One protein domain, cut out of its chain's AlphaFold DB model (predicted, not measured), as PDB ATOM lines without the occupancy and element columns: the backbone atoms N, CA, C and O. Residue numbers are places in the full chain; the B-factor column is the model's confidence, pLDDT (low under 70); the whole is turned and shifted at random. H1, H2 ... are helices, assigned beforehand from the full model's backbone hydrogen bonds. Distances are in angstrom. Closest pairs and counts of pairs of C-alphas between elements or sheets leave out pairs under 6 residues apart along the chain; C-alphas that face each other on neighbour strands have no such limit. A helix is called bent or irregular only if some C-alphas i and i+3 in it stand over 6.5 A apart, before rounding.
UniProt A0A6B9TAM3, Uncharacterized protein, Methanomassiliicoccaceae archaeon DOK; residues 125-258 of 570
ATOM      1  N   GLN A 125      27.248  27.731  40.270       88.69
ATOM      2  CA  GLN A 125      26.906  27.932  41.680       88.69
ATOM      3  C   GLN A 125      26.449  29.373  41.951       88.69
ATOM      4  O   GLN A 125      25.449  29.583  42.632       88.69
ATOM      5  N   ARG A 126      27.145  30.382  41.400       91.06
ATOM      6  CA  ARG A 126      26.746  31.794  41.544       91.06
ATOM      7  C   ARG A 126      25.442  32.084  40.802       91.06
ATOM      8  O   ARG A 126      24.625  32.847  41.312       91.06
ATOM      9  N   ILE A 127      25.239  31.462  39.639       92.62
ATOM     10  CA  ILE A 127      23.970  31.504  38.903       92.62
ATOM     11  C   ILE A 127      22.837  30.943  39.774       92.62
ATOM     12  O   ILE A 127      21.840  31.634  39.967       92.62
ATOM     13  N   LEU A 128      23.009  29.748  40.357       93.75
ATOM     14  CA  LEU A 128      22.011  29.110  41.223       93.75
ATOM     15  C   LEU A 128      21.617  29.999  42.411       93.75
ATOM     16  O   LEU A 128      20.433  30.258  42.609       93.75
ATOM     17  N   PHE A 129      22.595  30.513  43.167       92.50
ATOM     18  CA  PHE A 129      22.319  31.398  44.306       92.50
ATOM     19  C   PHE A 129      21.590  32.683  43.889       92.50
ATOM     20  O   PHE A 129      20.652  33.095  44.568       92.50
ATOM     21  N   LYS A 130      21.979  33.299  42.763       93.06
ATOM     22  CA  LYS A 130      21.312  34.503  42.246       93.06
ATOM     23  C   LYS A 130      19.893  34.201  41.748       93.06
ATOM     24  O   LYS A 130      19.011  35.031  41.937       93.06
ATOM     25  N   GLY A 131      19.662  33.028  41.153       93.19
ATOM     26  CA  GLY A 131      18.331  32.564  40.747       93.19
ATOM     27  C   GLY A 131      17.393  32.409  41.944       93.19
ATOM     28  O   GLY A 131      16.309  32.987  41.935       93.19
ATOM     29  N   VAL A 132      17.860  31.749  43.012       94.62
ATOM     30  CA  VAL A 132      17.107  31.592  44.271       94.62
ATOM     31  C   VAL A 132      16.790  32.948  44.910       94.62
ATOM     32  O   VAL A 132      15.650  33.176  45.307       94.62
ATOM     33  N   ASP A 133      17.749  33.878  44.964       92.75
ATOM     34  CA  ASP A 133      17.489  35.245  45.446       92.75
ATOM     35  C   ASP A 133      16.443  35.973  44.583       92.75
ATOM     36  O   ASP A 133      15.540  36.625  45.108       92.75
ATOM     37  N   CYS A 134      16.508  35.845  43.256       93.19
ATOM     38  CA  CYS A 134      15.517  36.455  42.370       93.19
ATOM     39  C   CYS A 134      14.118  35.871  42.603       93.19
ATOM     40  O   CYS A 134      13.162  36.639  42.706       93.19
ATOM     41  N   GLU A 135      14.003  34.553  42.758       93.38
ATOM     42  CA  GLU A 135      12.739  33.860  43.014       93.38
ATOM     43  C   GLU A 135      12.122  34.258  44.364       93.38
ATOM     44  O   GLU A 135      10.958  34.655  44.411       93.38
ATOM     45  N   VAL A 136      12.913  34.251  45.444       92.88
ATOM     46  CA  VAL A 136      12.474  34.669  46.791       92.88
ATOM     47  C   VAL A 136      12.009  36.131  46.810       92.88
ATOM     48  O   VAL A 136      11.060  36.470  47.515       92.88
ATOM     49  N   ASN A 137      12.624  36.992  45.994       91.75
ATOM     50  CA  ASN A 137      12.218  38.388  45.811       91.75
ATOM     51  C   ASN A 137      11.092  38.581  44.764       91.75
ATOM     52  O   ASN A 137      10.862  39.707  44.321       91.75
ATOM     53  N   GLY A 138      10.412  37.516  44.322       90.62
ATOM     54  CA  GLY A 138       9.280  37.582  43.387       90.62
ATOM     55  C   GLY A 138       9.642  37.918  41.933       90.62
ATOM     56  O   GLY A 138       8.757  38.159  41.117       90.62
ATOM     57  N   ARG A 139      10.931  37.927  41.574       91.56
ATOM     58  CA  ARG A 139      11.427  38.194  40.214       91.56
ATOM     59  C   ARG A 139      11.508  36.885  39.420       91.56
ATOM     60  O   ARG A 139      12.592  36.450  39.032       91.56
ATOM     61  N   THR A 140      10.351  36.255  39.202       91.88
ATOM     62  CA  THR A 140      10.204  34.908  38.610       91.88
ATOM     63  C   THR A 140      10.895  34.756  37.263       91.88
ATOM     64  O   THR A 140      11.638  33.804  37.062       91.88
ATOM     65  N   ASP A 141      10.698  35.705  36.353       91.00
ATOM     66  CA  ASP A 141      11.176  35.589  34.971       91.00
ATOM     67  C   ASP A 141      12.705  35.696  34.919       91.00
ATOM     68  O   ASP A 141      13.371  34.967  34.188       91.00
ATOM     69  N   LEU A 142      13.272  36.539  35.786       92.31
ATOM     70  CA  LEU A 142      14.711  36.650  35.993       92.31
ATOM     71  C   LEU A 142      15.295  35.386  36.648       92.31
ATOM     72  O   LEU A 142      16.384  34.955  36.269       92.31
ATOM     73  N   ALA A 143      14.580  34.775  37.597       94.69
ATOM     74  CA  ALA A 143      14.977  33.494  38.176       94.69
ATOM     75  C   ALA A 143      14.983  32.381  37.117       94.69
ATOM     76  O   ALA A 143      15.981  31.677  36.999       94.69
ATOM     77  N   MET A 144      13.936  32.291  36.285       95.56
ATOM     78  CA  MET A 144      13.857  31.353  35.158       95.56
ATOM     79  C   MET A 144      15.022  31.539  34.176       95.56
ATOM     80  O   MET A 144      15.703  30.568  33.865       95.56
ATOM     81  N   ILE A 145      15.312  32.775  33.746       95.19
ATOM     82  CA  ILE A 145      16.463  33.076  32.874       95.19
ATOM     83  C   ILE A 145      17.767  32.581  33.517       95.19
ATOM     84  O   ILE A 145      18.526  31.840  32.894       95.19
ATOM     85  N   LEU A 146      18.024  32.924  34.784       95.12
ATOM     86  CA  LEU A 146      19.228  32.473  35.486       95.12
ATOM     87  C   LEU A 146      19.289  30.942  35.589       95.12
ATOM     88  O   LEU A 146      20.331  30.354  35.301       95.12
ATOM     89  N   TYR A 147      18.191  30.271  35.938       97.25
ATOM     90  CA  TYR A 147      18.172  28.814  36.012       97.25
ATOM     91  C   TYR A 147      18.400  28.153  34.641       97.25
ATOM     92  O   TYR A 147      19.146  27.180  34.577       97.25
ATOM     93  N   LEU A 148      17.870  28.698  33.542       96.56
ATOM     94  CA  LEU A 148      18.132  28.193  32.187       96.56
ATOM     95  C   LEU A 148      19.605  28.326  31.788       96.56
ATOM     96  O   LEU A 148      20.196  27.370  31.288       96.56
ATOM     97  N   HIS A 149      20.234  29.466  32.088       94.44
ATOM     98  CA  HIS A 149      21.676  29.633  31.894       94.44
ATOM     99  C   HIS A 149      22.495  28.633  32.716       94.44
ATOM    100  O   HIS A 149      23.472  28.082  32.220       94.44
ATOM    101  N   GLY A 150      22.098  28.365  33.962       93.62
ATOM    102  CA  GLY A 150      22.772  27.365  34.788       93.62
ATOM    103  C   GLY A 150      22.539  25.927  34.316       93.62
ATOM    104  O   GLY A 150      23.455  25.112  34.414       93.62
ATOM    105  N   ALA A 151      21.350  25.610  33.796       94.69
ATOM    106  CA  ALA A 151      21.018  24.299  33.237       94.69
ATOM    107  C   ALA A 151      21.836  24.012  31.966       94.69
ATOM    108  O   ALA A 151      22.439  22.950  31.866       94.69
ATOM    109  N   ALA A 152      21.989  25.004  31.082       92.88
ATOM    110  CA  ALA A 152      22.889  24.941  29.925       92.88
ATOM    111  C   ALA A 152      24.385  24.799  30.293       92.88
ATOM    112  O   ALA A 152      25.200  24.485  29.433       92.88
ATOM    113  N   MET A 153      24.751  25.013  31.564       91.31
ATOM    114  CA  MET A 153      26.073  24.717  32.142       91.31
ATOM    115  C   MET A 153      26.054  23.455  33.032       91.31
ATOM    116  O   MET A 153      26.839  23.340  33.978       91.31
ATOM    117  N   LEU A 154      25.110  22.538  32.789       90.12
ATOM    118  CA  LEU A 154      24.919  21.258  33.484       90.12
ATOM    119  C   LEU A 154      24.717  21.355  35.010       90.12
ATOM    120  O   LEU A 154      24.952  20.401  35.762       90.12
ATOM    121  N   SER A 155      24.241  22.500  35.510       93.56
ATOM    122  CA  SER A 155      23.866  22.638  36.918       93.56
ATOM    123  C   SER A 155      22.545  21.936  37.196       93.56
ATOM    124  O   SER A 155      21.473  22.527  37.056       93.56
ATOM    125  N   LYS A 156      22.622  20.710  37.724       93.00
ATOM    126  CA  LYS A 156      21.458  19.969  38.243       93.00
ATOM    127  C   LYS A 156      20.643  20.782  39.257       93.00
ATOM    128  O   LYS A 156      19.432  20.628  39.338       93.00
ATOM    129  N   GLY A 157      21.280  21.678  40.018       94.62
ATOM    130  CA  GLY A 157      20.575  22.579  40.936       94.62
ATOM    131  C   GLY A 157      19.709  23.617  40.216       94.62
ATOM    132  O   GLY A 157      18.610  23.918  40.679       94.62
ATOM    133  N   CYS A 158      20.173  24.141  39.079       96.62
ATOM    134  CA  CYS A 158      19.402  25.068  38.255       96.62
ATOM    135  C   CYS A 158      18.332  24.334  37.436       96.62
ATOM    136  O   CYS A 158      17.179  24.753  37.451       96.62
ATOM    137  N   GLU A 159      18.684  23.209  36.808       96.56
ATOM    138  CA  GLU A 159      17.754  22.350  36.060       96.56
ATOM    139  C   GLU A 159      16.574  21.902  36.941       96.56
ATOM    140  O   GLU A 159      15.419  22.061  36.552       96.56
ATOM    141  N   ASN A 160      16.836  21.452  38.175       97.00
ATOM    142  CA  ASN A 160      15.789  21.057  39.122       97.00
ATOM    143  C   ASN A 160      14.854  22.217  39.502       97.00
ATOM    144  O   ASN A 160      13.651  22.003  39.651       97.00
ATOM    145  N   ASN A 161      15.379  23.436  39.674       97.38
ATOM    146  CA  ASN A 161      14.545  24.596  39.995       97.38
ATOM    147  C   ASN A 161      13.727  25.057  38.789       97.38
ATOM    148  O   ASN A 161      12.532  25.297  38.940       97.38
ATOM    149  N   MET A 162      14.312  25.092  37.589       97.25
ATOM    150  CA  MET A 162      13.566  25.425  36.375       97.25
ATOM    151  C   MET A 162      12.479  24.382  36.078       97.25
ATOM    152  O   MET A 162      11.324  24.744  35.872       97.25
ATOM    153  N   THR A 163      12.809  23.089  36.160       97.00
ATOM    154  CA  THR A 163      11.847  21.981  36.018       97.00
ATOM    155  C   THR A 163      10.722  22.077  37.050       97.00
ATOM    156  O   THR A 163       9.563  21.821  36.721       97.00
ATOM    157  N   ARG A 164      11.026  22.471  38.296       97.19
ATOM    158  CA  ARG A 164      10.003  22.730  39.319       97.19
ATOM    159  C   ARG A 164       9.090  23.888  38.912       97.19
ATOM    160  O   ARG A 164       7.881  23.696  38.919       97.19
ATOM    161  N   MET A 165       9.639  25.044  38.533       96.62
ATOM    162  CA  MET A 165       8.836  26.210  38.132       96.62
ATOM    163  C   MET A 165       7.970  25.920  36.895       96.62
ATOM    164  O   MET A 165       6.827  26.363  36.833       96.62
ATOM    165  N   LEU A 166       8.475  25.144  35.930       96.81
ATOM    166  CA  LEU A 166       7.694  24.673  34.780       96.81
ATOM    167  C   LEU A 166       6.552  23.749  35.224       96.81
ATOM    168  O   LEU A 166       5.405  23.960  34.842       96.81
ATOM    169  N   ARG A 167       6.834  22.768  36.089       96.44
ATOM    170  CA  ARG A 167       5.815  21.855  36.633       96.44
ATOM    171  C   ARG A 167       4.743  22.578  37.456       96.44
ATOM    172  O   ARG A 167       3.588  22.178  37.408       96.44
ATOM    173  N   GLU A 168       5.118  23.615  38.203       95.12
ATOM    174  CA  GLU A 168       4.192  24.481  38.946       95.12
ATOM    175  C   GLU A 168       3.319  25.342  38.015       95.12
ATOM    176  O   GLU A 168       2.183  25.650  38.370       95.12
ATOM    177  N   ALA A 169       3.827  25.717  36.835       94.25
ATOM    178  CA  ALA A 169       3.110  26.546  35.869       94.25
ATOM    179  C   ALA A 169       2.150  25.768  34.950       94.25
ATOM    180  O   ALA A 169       1.177  26.357  34.491       94.25
ATOM    181  N   GLY A 170       2.414  24.485  34.686       94.06
ATOM    182  CA  GLY A 170       1.593  23.628  33.820       94.06
ATOM    183  C   GLY A 170       1.961  23.703  32.321       94.06
ATOM    184  O   GLY A 170       2.447  24.746  31.862       94.06
ATOM    185  N   PRO A 171       1.750  22.623  31.534       93.88
ATOM    186  CA  PRO A 171       2.105  22.575  30.108       93.88
ATOM    187  C   PRO A 171       1.475  23.689  29.262       93.88
ATOM    188  O   PRO A 171       2.106  24.230  28.352       93.88
ATOM    189  N   GLU A 172       0.258  24.108  29.606       94.25
ATOM    190  CA  GLU A 172      -0.462  25.199  28.951       94.25
ATOM    191  C   GLU A 172       0.269  26.551  29.037       94.25
ATOM    192  O   GLU A 172       0.077  27.414  28.177       94.25
ATOM    193  N   GLN A 173       1.152  26.735  30.027       95.25
ATOM    194  CA  GLN A 173       1.968  27.941  30.174       95.25
ATOM    195  C   GLN A 173       3.309  27.873  29.439       95.25
ATOM    196  O   GLN A 173       3.950  28.916  29.283       95.25
ATOM    197  N   PHE A 174       3.757  26.706  28.954       95.62
ATOM    198  CA  PHE A 174       5.114  26.547  28.409       95.62
ATOM    199  C   PHE A 174       5.390  27.508  27.246       95.62
ATOM    200  O   PHE A 174       6.403  28.206  27.262       95.62
ATOM    201  N   ARG A 175       4.457  27.651  26.293       93.38
ATOM    202  CA  ARG A 175       4.584  28.609  25.171       93.38
ATOM    203  C   ARG A 175       4.679  30.065  25.648       93.38
ATOM    204  O   ARG A 175       5.498  30.828  25.135       93.38
ATOM    205  N   THR A 176       3.892  30.439  26.657       94.06
ATOM    206  CA  THR A 176       3.896  31.782  27.265       94.06
ATOM    207  C   THR A 176       5.204  32.065  28.000       94.06
ATOM    208  O   THR A 176       5.750  33.164  27.900       94.06
ATOM    209  N   ILE A 177       5.740  31.086  28.734       94.69
ATOM    210  CA  ILE A 177       7.035  31.203  29.415       94.69
ATOM    211  C   ILE A 177       8.158  31.303  28.378       94.69
ATOM    212  O   ILE A 177       8.951  32.242  28.453       94.69
ATOM    213  N   ARG A 178       8.174  30.420  27.368       94.31
ATOM    214  CA  ARG A 178       9.149  30.418  26.266       94.31
ATOM    215  C   ARG A 178       9.258  31.796  25.615       94.31
ATOM    216  O   ARG A 178      10.354  32.331  25.499       94.31
ATOM    217  N   GLY A 179       8.123  32.406  25.263       92.44
ATOM    218  CA  GLY A 179       8.072  33.738  24.648       92.44
ATOM    219  C   GLY A 179       8.578  34.886  25.535       92.44
ATOM    220  O   GLY A 179       8.983  35.927  25.009       92.44
ATOM    221  N   ARG A 180       8.588  34.712  26.864       91.44
ATOM    222  CA  ARG A 180       9.166  35.677  27.815       91.44
ATOM    223  C   ARG A 180      10.674  35.487  27.971       91.44
ATOM    224  O   ARG A 180      11.410  36.462  27.851       91.44
ATOM    225  N   VAL A 181      11.141  34.254  28.185       92.06
ATOM    226  CA  VAL A 181      12.567  33.975  28.451       92.06
ATOM    227  C   VAL A 181      13.440  34.032  27.192       92.06
ATOM    228  O   VAL A 181      14.572  34.505  27.262       92.06
ATOM    229  N   ALA A 182      12.911  33.662  26.018       90.75
ATOM    230  CA  ALA A 182      13.670  33.605  24.760       90.75
ATOM    231  C   ALA A 182      14.261  34.952  24.306       90.75
ATOM    232  O   ALA A 182      15.194  34.973  23.512       90.75
ATOM    233  N   LYS A 183      13.753  36.082  24.814       86.75
ATOM    234  CA  LYS A 183      14.310  37.416  24.530       86.75
ATOM    235  C   LYS A 183      15.642  37.688  25.238       86.75
ATOM    236  O   LYS A 183      16.358  38.597  24.835       86.75
ATOM    237  N   ALA A 184      15.941  36.946  26.305       86.31
ATOM    238  CA  ALA A 184      17.096  37.160  27.178       86.31
ATOM    239  C   ALA A 184      18.008  35.924  27.305       86.31
ATOM    240  O   ALA A 184      19.063  36.016  27.929       86.31
ATOM    241  N   CYS A 185      17.611  34.786  26.729       91.19
ATOM    242  CA  CYS A 185      18.347  33.526  26.777       91.19
ATOM    243  C   CYS A 185      19.014  33.202  25.423       91.19
ATOM    244  O   CYS A 185      18.359  33.315  24.387       91.19
ATOM    245  N   PRO A 186      20.285  32.755  25.405       92.56
ATOM    246  CA  PRO A 186      20.950  32.240  24.214       92.56
ATOM    247  C   PRO A 186      20.401  30.860  23.835       92.56
ATOM    248  O   PRO A 186      19.734  30.197  24.631       92.56
ATOM    249  N   GLU A 187      20.759  30.394  22.640       93.81
ATOM    250  CA  GLU A 187      20.298  29.126  22.065       93.81
ATOM    251  C   GLU A 187      20.433  27.935  23.029       93.81
ATOM    252  O   GLU A 187      19.436  27.285  23.319       93.81
ATOM    253  N   ASN A 188      21.605  27.715  23.638       94.19
ATOM    254  CA  ASN A 188      21.820  26.612  24.589       94.19
ATOM    255  C   ASN A 188      20.890  26.663  25.820       94.19
ATOM    256  O   ASN A 188      20.473  25.624  26.328       94.19
ATOM    257  N   ALA A 189      20.514  27.856  26.288       95.31
ATOM    258  CA  ALA A 189      19.544  28.005  27.374       95.31
ATOM    259  C   ALA A 189      18.109  27.691  26.906       95.31
ATOM    260  O   ALA A 189      17.312  27.169  27.683       95.31
ATOM    261  N   MET A 190      17.792  27.940  25.632       96.88
ATOM    262  CA  MET A 190      16.513  27.561  25.020       96.88
ATOM    263  C   MET A 190      16.443  26.074  24.636       96.88
ATOM    264  O   MET A 190      15.377  25.477  24.741       96.88
ATOM    265  N   ILE A 191      17.568  25.448  24.285       96.62
ATOM    266  CA  ILE A 191      17.704  23.992  24.119       96.62
ATOM    267  C   ILE A 191      17.399  23.289  25.451       96.62
ATOM    268  O   ILE A 191      16.567  22.385  25.494       96.62
ATOM    269  N   ALA A 192      17.981  23.769  26.558       95.88
ATOM    270  CA  ALA A 192      17.665  23.271  27.897       95.88
ATOM    271  C   ALA A 192      16.187  23.506  28.285       95.88
ATOM    272  O   ALA A 192      15.583  22.656  28.942       95.88
ATOM    273  N   PHE A 193      15.584  24.630  27.868       97.06
ATOM    274  CA  PHE A 193      14.149  24.890  28.054       97.06
ATOM    275  C   PHE A 193      13.285  23.850  27.335       97.06
ATOM    276  O   PHE A 193      12.402  23.257  27.954       97.06
ATOM    277  N   ASP A 194      13.539  23.623  26.044       96.69
ATOM    278  CA  ASP A 194      12.733  22.718  25.226       96.69
ATOM    279  C   ASP A 194      12.917  21.249  25.668       96.69
ATOM    280  O   ASP A 194      11.929  20.515  25.720       96.69
ATOM    281  N   TYR A 195      14.119  20.849  26.115       96.69
ATOM    282  CA  TYR A 195      14.345  19.574  26.816       96.69
ATOM    283  C   TYR A 195      13.462  19.441  28.065       96.69
ATOM    284  O   TYR A 195      12.672  18.502  28.168       96.69
ATOM    285  N   MET A 196      13.549  20.389  29.009       96.88
ATOM    286  CA  MET A 196      12.789  20.316  30.263       96.88
ATOM    287  C   MET A 196      11.277  20.289  30.019       96.88
ATOM    288  O   MET A 196      10.577  19.486  30.637       96.88
ATOM    289  N   CYS A 197      10.769  21.100  29.090       96.69
ATOM    290  CA  CYS A 197       9.358  21.082  28.705       96.69
ATOM    291  C   CYS A 197       8.942  19.726  28.117       96.69
ATOM    292  O   CYS A 197       7.938  19.173  28.560       96.69
ATOM    293  N   TYR A 198       9.738  19.139  27.217       96.12
ATOM    294  CA  TYR A 198       9.455  17.820  26.643       96.12
ATOM    295  C   TYR A 198       9.480  16.687  27.690       96.12
ATOM    296  O   TYR A 198       8.660  15.773  27.633       96.12
ATOM    297  N   THR A 199      10.352  16.759  28.709       95.12
ATOM    298  CA  THR A 199      10.335  15.782  29.825       95.12
ATOM    299  C   THR A 199       9.102  15.887  30.731       95.12
ATOM    300  O   THR A 199       8.812  14.948  31.476       95.12
ATOM    301  N   LEU A 200       8.389  17.019  30.706       95.69
ATOM    302  CA  LEU A 200       7.166  17.250  31.480       95.69
ATOM    303  C   LEU A 200       5.895  16.994  30.654       95.69
ATOM    304  O   LEU A 200       4.904  16.529  31.212       95.69
ATOM    305  N   ASP A 201       5.934  17.279  29.351       95.25
ATOM    306  CA  ASP A 201       4.871  17.021  28.379       95.25
ATOM    307  C   ASP A 201       5.473  16.544  27.038       95.25
ATOM    308  O   ASP A 201       5.980  17.366  26.268       95.25
ATOM    309  N   PRO A 202       5.382  15.242  26.705       91.69
ATOM    310  CA  PRO A 202       5.844  14.707  25.422       91.69
ATOM    311  C   PRO A 202       5.120  15.270  24.184       91.69
ATOM    312  O   PRO A 202       5.558  15.020  23.063       91.69
ATOM    313  N   GLY A 203       4.008  16.000  24.356       90.94
ATOM    314  CA  GLY A 203       3.321  16.727  23.285       90.94
ATOM    315  C   GLY A 203       3.904  18.114  22.980       90.94
ATOM    316  O   GLY A 203       3.422  18.791  22.068       90.94
ATOM    317  N   TYR A 204       4.914  18.561  23.731       94.69
ATOM    318  CA  TYR A 204       5.514  19.882  23.582       94.69
ATOM    319  C   TYR A 204       6.368  20.018  22.303       94.69
ATOM    320  O   TYR A 204       7.172  19.150  21.966       94.69
ATOM    321  N   ASP A 205       6.225  21.156  21.613       92.69
ATOM    322  CA  ASP A 205       7.013  21.498  20.423       92.69
ATOM    323  C   ASP A 205       8.449  21.875  20.798       92.69
ATOM    324  O   ASP A 205       8.721  22.956  21.322       92.69
ATOM    325  N   ARG A 206       9.364  20.968  20.472       93.25
ATOM    326  CA  ARG A 206      10.799  21.059  20.741       93.25
ATOM    327  C   ARG A 206      11.637  21.224  19.467       93.25
ATOM    328  O   ARG A 206      12.810  20.862  19.465       93.25
ATOM    329  N   SER A 207      11.064  21.771  18.391       93.94
ATOM    330  CA  SER A 207      11.721  21.862  17.072       93.94
ATOM    331  C   SER A 207      13.116  22.518  17.100       93.94
ATOM    332  O   SER A 207      13.949  22.222  16.245       93.94
ATOM    333  N   LEU A 208      13.407  23.385  18.083       94.31
ATOM    334  CA  LEU A 208      14.748  23.951  18.290       94.31
ATOM    335  C   LEU A 208      15.753  22.915  18.820       94.31
ATOM    336  O   LEU A 208      16.893  22.923  18.376       94.31
ATOM    337  N   LEU A 209      15.355  22.027  19.739       95.38
ATOM    338  CA  LEU A 209      16.218  20.952  20.247       95.38
ATOM    339  C   LEU A 209      16.573  19.975  19.118       95.38
ATOM    340  O   LEU A 209      17.742  19.635  18.948       95.38
ATOM    341  N   ASP A 210      15.579  19.563  18.328       94.31
ATOM    342  CA  ASP A 210      15.788  18.619  17.228       94.31
ATOM    343  C   ASP A 210      16.684  19.224  16.130       94.31
ATOM    344  O   ASP A 210      17.720  18.642  15.803       94.31
ATOM    345  N   SER A 211      16.373  20.434  15.645       95.50
ATOM    346  CA  SER A 211      17.197  21.099  14.619       95.50
ATOM    347  C   SER A 211      18.588  21.505  15.119       95.50
ATOM    348  O   SER A 211      19.553  21.433  14.359       95.50
ATOM    349  N   ALA A 212      18.755  21.883  16.390       94.12
ATOM    350  CA  ALA A 212      20.084  22.128  16.951       94.12
ATOM    351  C   ALA A 212      20.924  20.840  17.000       94.12
ATOM    352  O   ALA A 212      22.119  20.884  16.704       94.12
ATOM    353  N   ALA A 213      20.319  19.688  17.316       92.44
ATOM    354  CA  ALA A 213      21.017  18.404  17.311       92.44
ATOM    355  C   ALA A 213      21.432  17.977  15.891       92.44
ATOM    356  O   ALA A 213      22.559  17.526  15.702       92.44
ATOM    357  N   GLU A 214      20.566  18.176  14.892       90.69
ATOM    358  CA  GLU A 214      20.880  17.945  13.470       90.69
ATOM    359  C   GLU A 214      22.032  18.834  12.973       90.69
ATOM    360  O   GLU A 214      22.893  18.376  12.225       90.69
ATOM    361  N   ASN A 215      22.104  20.079  13.454       90.75
ATOM    362  CA  ASN A 215      23.211  21.006  13.191       90.75
ATOM    363  C   ASN A 215      24.488  20.706  14.006       90.75
ATOM    364  O   ASN A 215      25.462  21.454  13.921       90.75
ATOM    365  N   GLY A 216      24.509  19.632  14.804       89.25
ATOM    366  CA  GLY A 216      25.683  19.213  15.571       89.25
ATOM    367  C   GLY A 216      25.894  19.943  16.902       89.25
ATOM    368  O   GLY A 216      26.991  19.860  17.453       89.25
ATOM    369  N   ASN A 217      24.894  20.653  17.442       92.62
ATOM    370  CA  ASN A 217      25.012  21.323  18.741       92.62
ATOM    371  C   ASN A 217      25.249  20.278  19.860       92.62
ATOM    372  O   ASN A 217      24.372  19.441  20.105       92.62
ATOM    373  N   PRO A 218      26.387  20.325  20.586       93.19
ATOM    374  CA  PRO A 218      26.725  19.283  21.555       93.19
ATOM    375  C   PRO A 218      25.750  19.166  22.731       93.19
ATOM    376  O   PRO A 218      25.517  18.058  23.211       93.19
ATOM    377  N   LEU A 219      25.148  20.275  23.179       94.50
ATOM    378  CA  LEU A 219      24.146  20.245  24.249       94.50
ATOM    379  C   LEU A 219      22.842  19.611  23.755       94.50
ATOM    380  O   LEU A 219      22.250  18.803  24.461       94.50
ATOM    381  N   ALA A 220      22.419  19.921  22.528       94.94
ATOM    382  CA  ALA A 220      21.225  19.316  21.945       94.94
ATOM    383  C   ALA A 220      21.380  17.795  21.763       94.94
ATOM    384  O   ALA A 220      20.469  17.036  22.100       94.94
ATOM    385  N   ILE A 221      22.554  17.335  21.311       94.25
ATOM    386  CA  ILE A 221      22.868  15.901  21.224       94.25
ATOM    387  C   ILE A 221      22.875  15.260  22.621       94.25
ATOM    388  O   ILE A 221      22.257  14.213  22.813       94.25
ATOM    389  N   TYR A 222      23.497  15.897  23.619       94.69
ATOM    390  CA  TYR A 222      23.494  15.413  25.004       94.69
ATOM    391  C   TYR A 222      22.078  15.265  25.581       94.69
ATOM    392  O   TYR A 222      21.752  14.223  26.156       94.69
ATOM    393  N   GLU A 223      21.209  16.259  25.393       95.00
ATOM    394  CA  GLU A 223      19.829  16.182  25.875       95.00
ATOM    395  C   GLU A 223      19.020  15.106  25.126       95.00
ATOM    396  O   GLU A 223      18.251  14.379  25.751       95.00
ATOM    397  N   ARG A 224      19.252  14.881  23.824       94.00
ATOM    398  CA  ARG A 224      18.624  13.764  23.087       94.00
ATOM    399  C   ARG A 224      19.162  12.378  23.483       94.00
ATOM    400  O   ARG A 224      18.391  11.418  23.500       94.00
ATOM    401  N   ILE A 225      20.425  12.264  23.909       92.69
ATOM    402  CA  ILE A 225      20.953  11.057  24.583       92.69
ATOM    403  C   ILE A 225      20.220  10.833  25.919       92.69
ATOM    404  O   ILE A 225      19.847   9.701  26.246       92.69
ATOM    405  N   ARG A 226      19.963  11.902  26.690       92.38
ATOM    406  CA  ARG A 226      19.188  11.845  27.947       92.38
ATOM    407  C   ARG A 226      17.711  11.492  27.735       92.38
ATOM    408  O   ARG A 226      17.133  10.865  28.618       92.38
ATOM    409  N   LEU A 227      17.125  11.860  26.593       92.12
ATOM    410  CA  LEU A 227      15.778  11.457  26.160       92.12
ATOM    411  C   LEU A 227      15.711  10.035  25.574       92.12
ATOM    412  O   LEU A 227      14.633   9.582  25.210       92.12
ATOM    413  N   GLU A 228      16.836   9.313  25.519       89.19
ATOM    414  CA  GLU A 228      16.937   7.937  25.002       89.19
ATOM    415  C   GLU A 228      16.715   7.795  23.483       89.19
ATOM    416  O   GLU A 228      16.510   6.692  22.985       89.19
ATOM    417  N   GLU A 229      16.804   8.895  22.735       89.69
ATOM    418  CA  GLU A 229      16.549   8.922  21.286       89.69
ATOM    419  C   GLU A 229      17.788   8.660  20.440       89.69
ATOM    420  O   GLU A 229      17.689   8.262  19.281       89.69
ATOM    421  N   ILE A 230      18.955   8.920  21.025       86.19
ATOM    422  CA  ILE A 230      20.259   8.648  20.439       86.19
ATOM    423  C   ILE A 230      20.843   7.460  21.199       86.19
ATOM    424  O   ILE A 230      21.027   7.507  22.417       86.19
ATOM    425  N   GLY A 231      21.115   6.394  20.456       82.62
ATOM    426  CA  GLY A 231      21.669   5.123  20.915       82.62
ATOM    427  C   GLY A 231      22.421   4.451  19.767       82.62
ATOM    428  O   GLY A 231      22.607   5.052  18.709       82.62
ATOM    429  N   GLY A 232      22.857   3.202  19.933       83.06
ATOM    430  CA  GLY A 232      23.646   2.547  18.887       83.06
ATOM    431  C   GLY A 232      25.029   3.185  18.711       83.06
ATOM    432  O   GLY A 232      25.538   3.895  19.576       83.06
ATOM    433  N   ASP A 233      25.620   2.983  17.537       85.31
ATOM    434  CA  ASP A 233      26.836   3.679  17.101       85.31
ATOM    435  C   ASP A 233      26.495   4.855  16.162       85.31
ATOM    436  O   ASP A 233      27.136   5.041  15.123       85.31
ATOM    437  N   ASP A 234      25.474   5.644  16.523       86.12
ATOM    438  CA  ASP A 234      24.979   6.786  15.741       86.12
ATOM    439  C   ASP A 234      26.122   7.739  15.303       86.12
ATOM    440  O   ASP A 234      27.051   7.996  16.086       86.12
ATOM    441  N   PRO A 235      26.126   8.250  14.054       85.44
ATOM    442  CA  PRO A 235      27.127   9.209  13.582       85.44
ATOM    443  C   PRO A 235      27.249  10.489  14.423       85.44
ATOM    444  O   PRO A 235      28.350  11.027  14.539       85.44
ATOM    445  N   CYS A 236      26.172  10.978  15.052       87.94
ATOM    446  CA  CYS A 236      26.234  12.199  15.863       87.94
ATOM    447  C   CYS A 236      27.099  12.045  17.128       87.94
ATOM    448  O   CYS A 236      27.578  13.046  17.658       87.94
ATOM    449  N   ILE A 237      27.372  10.811  17.576       87.88
ATOM    450  CA  ILE A 237      28.267  10.529  18.710       87.88
ATOM    451  C   ILE A 237      29.691  11.029  18.420       87.88
ATOM    452  O   ILE A 237      30.354  11.522  19.331       87.88
ATOM    453  N   ASP A 238      30.154  10.955  17.167       86.06
ATOM    454  CA  ASP A 238      31.490  11.431  16.785       86.06
ATOM    455  C   ASP A 238      31.571  12.969  16.836       86.06
ATOM    456  O   ASP A 238      32.546  13.524  17.343       86.06
ATOM    457  N   ALA A 239      30.517  13.662  16.387       85.25
ATOM    458  CA  ALA A 239      30.403  15.119  16.488       85.25
ATOM    459  C   ALA A 239      30.271  15.587  17.948       85.25
ATOM    460  O   ALA A 239      30.904  16.560  18.354       85.25
ATOM    461  N   PHE A 240      29.503  14.858  18.761       90.69
ATOM    462  CA  PHE A 240      29.366  15.109  20.193       90.69
ATOM    463  C   PHE A 240      30.698  14.949  20.934       90.69
ATOM    464  O   PHE A 240      31.084  15.829  21.702       90.69
ATOM    465  N   ALA A 241      31.439  13.872  20.664       87.94
ATOM    466  CA  ALA A 241      32.726  13.599  21.300       87.94
ATOM    467  C   ALA A 241      33.854  14.566  20.893       87.94
ATOM    468  O   ALA A 241      34.878  14.623  21.573       87.94
ATOM    469  N   ALA A 242      33.666  15.342  19.821       86.75
ATOM    470  CA  ALA A 242      34.562  16.424  19.420       86.75
ATOM    471  C   ALA A 242      34.325  17.748  20.183       86.75
ATOM    472  O   ALA A 242      35.032  18.721  19.932       86.75
ATOM    473  N   SER A 243      33.346  17.808  21.096       88.19
ATOM    474  CA  SER A 243      33.054  19.002  21.899       88.19
ATOM    475  C   SER A 243      34.118  19.284  22.967       88.19
ATOM    476  O   SER A 243      34.608  18.370  23.630       88.19
ATOM    477  N   ASP A 244      34.405  20.569  23.200       83.31
ATOM    478  CA  ASP A 244      35.336  21.030  24.241       83.31
ATOM    479  C   ASP A 244      34.843  20.777  25.685       83.31
ATOM    480  O   ASP A 244      35.649  20.782  26.620       83.31
ATOM    481  N   ASP A 245      33.540  20.541  25.910       85.75
ATOM    482  CA  ASP A 245      33.025  20.193  27.242       85.75
ATOM    483  C   ASP A 245      33.228  18.696  27.540       85.75
ATOM    484  O   ASP A 245      32.305  17.879  27.466       85.75
ATOM    485  N   GLU A 246      34.458  18.343  27.937       85.69
ATOM    486  CA  GLU A 246      34.820  16.981  28.362       85.69
ATOM    487  C   GLU A 246      33.849  16.396  29.403       85.69
ATOM    488  O   GLU A 246      33.693  15.176  29.460       85.69
ATOM    489  N   ARG A 247      33.208  17.215  30.253       87.31
ATOM    490  CA  ARG A 247      32.316  16.715  31.315       87.31
ATOM    491  C   ARG A 247      30.967  16.298  30.753       87.31
ATOM    492  O   ARG A 247      30.465  15.246  31.144       87.31
ATOM    493  N   MET A 248      30.409  17.102  29.849       92.19
ATOM    494  CA  MET A 248      29.188  16.767  29.117       92.19
ATOM    495  C   MET A 248      29.386  15.492  28.300       92.19
ATOM    496  O   MET A 248      28.596  14.553  28.409       92.19
ATOM    497  N   VAL A 249      30.487  15.437  27.543       92.19
ATOM    498  CA  VAL A 249      30.862  14.281  26.720       92.19
ATOM    499  C   VAL A 249      31.043  13.034  27.582       92.19
ATOM    500  O   VAL A 249      30.436  12.000  27.308       92.19
ATOM    501  N   GLU A 250      31.810  13.121  28.673       91.31
ATOM    502  CA  GLU A 250      32.060  11.980  29.554       91.31
ATOM    503  C   GLU A 250      30.774  11.458  30.233       91.31
ATOM    504  O   GLU A 250      30.648  10.245  30.413       91.31
ATOM    505  N   ASP A 251      29.806  12.313  30.596       91.31
ATOM    506  CA  ASP A 251      28.518  11.859  31.152       91.31
ATOM    507  C   ASP A 251      27.608  11.250  30.069       91.31
ATOM    508  O   ASP A 251      27.103  10.140  30.251       91.31
ATOM    509  N   GLY A 252      27.477  11.900  28.905       91.50
ATOM    510  CA  GLY A 252      26.671  11.410  27.781       91.50
ATOM    511  C   GLY A 252      27.145  10.054  27.248       91.50
ATOM    512  O   GLY A 252      26.354   9.114  27.133       91.50
ATOM    513  N   LEU A 253      28.453   9.888  27.024       92.12
ATOM    514  CA  LEU A 253      29.021   8.600  26.613       92.12
ATOM    515  C   LEU A 253      28.835   7.520  27.697       92.12
ATOM    516  O   LEU A 253      28.584   6.356  27.377       92.12
ATOM    517  N   LYS A 254      28.889   7.876  28.992       92.00
ATOM    518  CA  LYS A 254      28.590   6.932  30.087       92.00
ATOM    519  C   LYS A 254      27.125   6.506  30.113       92.00
ATOM    520  O   LYS A 254      26.861   5.367  30.499       92.00
ATOM    521  N   LEU A 255      26.181   7.368  29.729       91.19
ATOM    522  CA  LEU A 255      24.771   6.988  29.591       91.19
ATOM    523  C   LEU A 255      24.594   5.939  28.484       91.19
ATOM    524  O   LEU A 255      23.998   4.895  28.747       91.19
ATOM    525  N   LEU A 256      25.199   6.157  27.310       90.56
ATOM    526  CA  LEU A 256      25.180   5.208  26.185       90.56
ATOM    527  C   LEU A 256      25.792   3.842  26.557       90.56
ATOM    528  O   LEU A 256      25.195   2.791  26.312       90.56
ATOM    529  N   VAL A 257      26.952   3.835  27.226       88.88
ATOM    530  CA  VAL A 257      27.615   2.587  27.655       88.88
ATOM    531  C   VAL A 257      26.836   1.855  28.752       88.88
ATOM    532  O   VAL A 257      26.777   0.626  28.737       88.88
ATOM    533  N   ARG A 258      26.196   2.563  29.695       86.44
ATOM    534  CA  ARG A 258      25.399   1.933  30.771       86.44
ATOM    535  C   ARG A 258      24.235   1.100  30.244       86.44
ATOM    536  O   ARG A 258      23.925   0.071  30.842       86.44
TER     537      ARG A 258
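Overview. This is residues 125 to 258 of the 570 residues of an uncharacterized protein of Methanomassiliicoccaceae archaeon DOK (UniProt A0A6B9TAM3). Helix H5 sits in the middle of a row of helices: on one side H1, H2 and H3 make a bundle, up and down, each running against the one before, with H4 beside H5; on the other side come H6 and H7, and H8 and H9 pack on H7 at the far end. The printed part has 134 residues with nine named helices, H1 to H9 in chain order, and no named strand: all helix. It is compact, with a radius of gyration of the C-alphas of 14.7 A and spans of 46 by 32 by 26 A.

Arrangement. H1, residues 125 to 136, and H2, residues 140 to 151, form a hairpin at a shallow tilt of 19 degrees; their closest C-alphas, of Gly 131 and Ala 143, are 4.3 A apart. H3, residues 156 to 169, makes a hairpin with H2, closest at the C-alphas of Tyr 147 and Cys 158, 4.5 A. H4, residues 171 to 181, is irregular, C-alphas 172 and 175 being 7.2 A apart, and makes a hairpin with the hub H5, residues 187 to 200, at 10 degrees. H5 touches H7, residues 218 to 226, the same way at 11 degrees; H6, residues 207 to 214, touches H5 at residues 190 to 195 alone. H7 touches H8, residues 236 to 241, and H9, residues 246 to 258. Every O i to N i+4 pair is within hydrogen-bond range but in H4, 5 of 7.

Along the chain. H1 begins at C-alpha 125 (26.906, 27.932, 41.680). H5 measures 20.1 A, H3 19.6 A and H9 17.9 A, ending at C-alpha 258 (25.399, 1.933, 30.771).

Size, cuts and confidence. The C-alphas farthest apart, of Asn 137 and Asp 233, are 47.4 A apart. The printed part has no cut, no link is long, and no printed residue is under 70 in pLDDT.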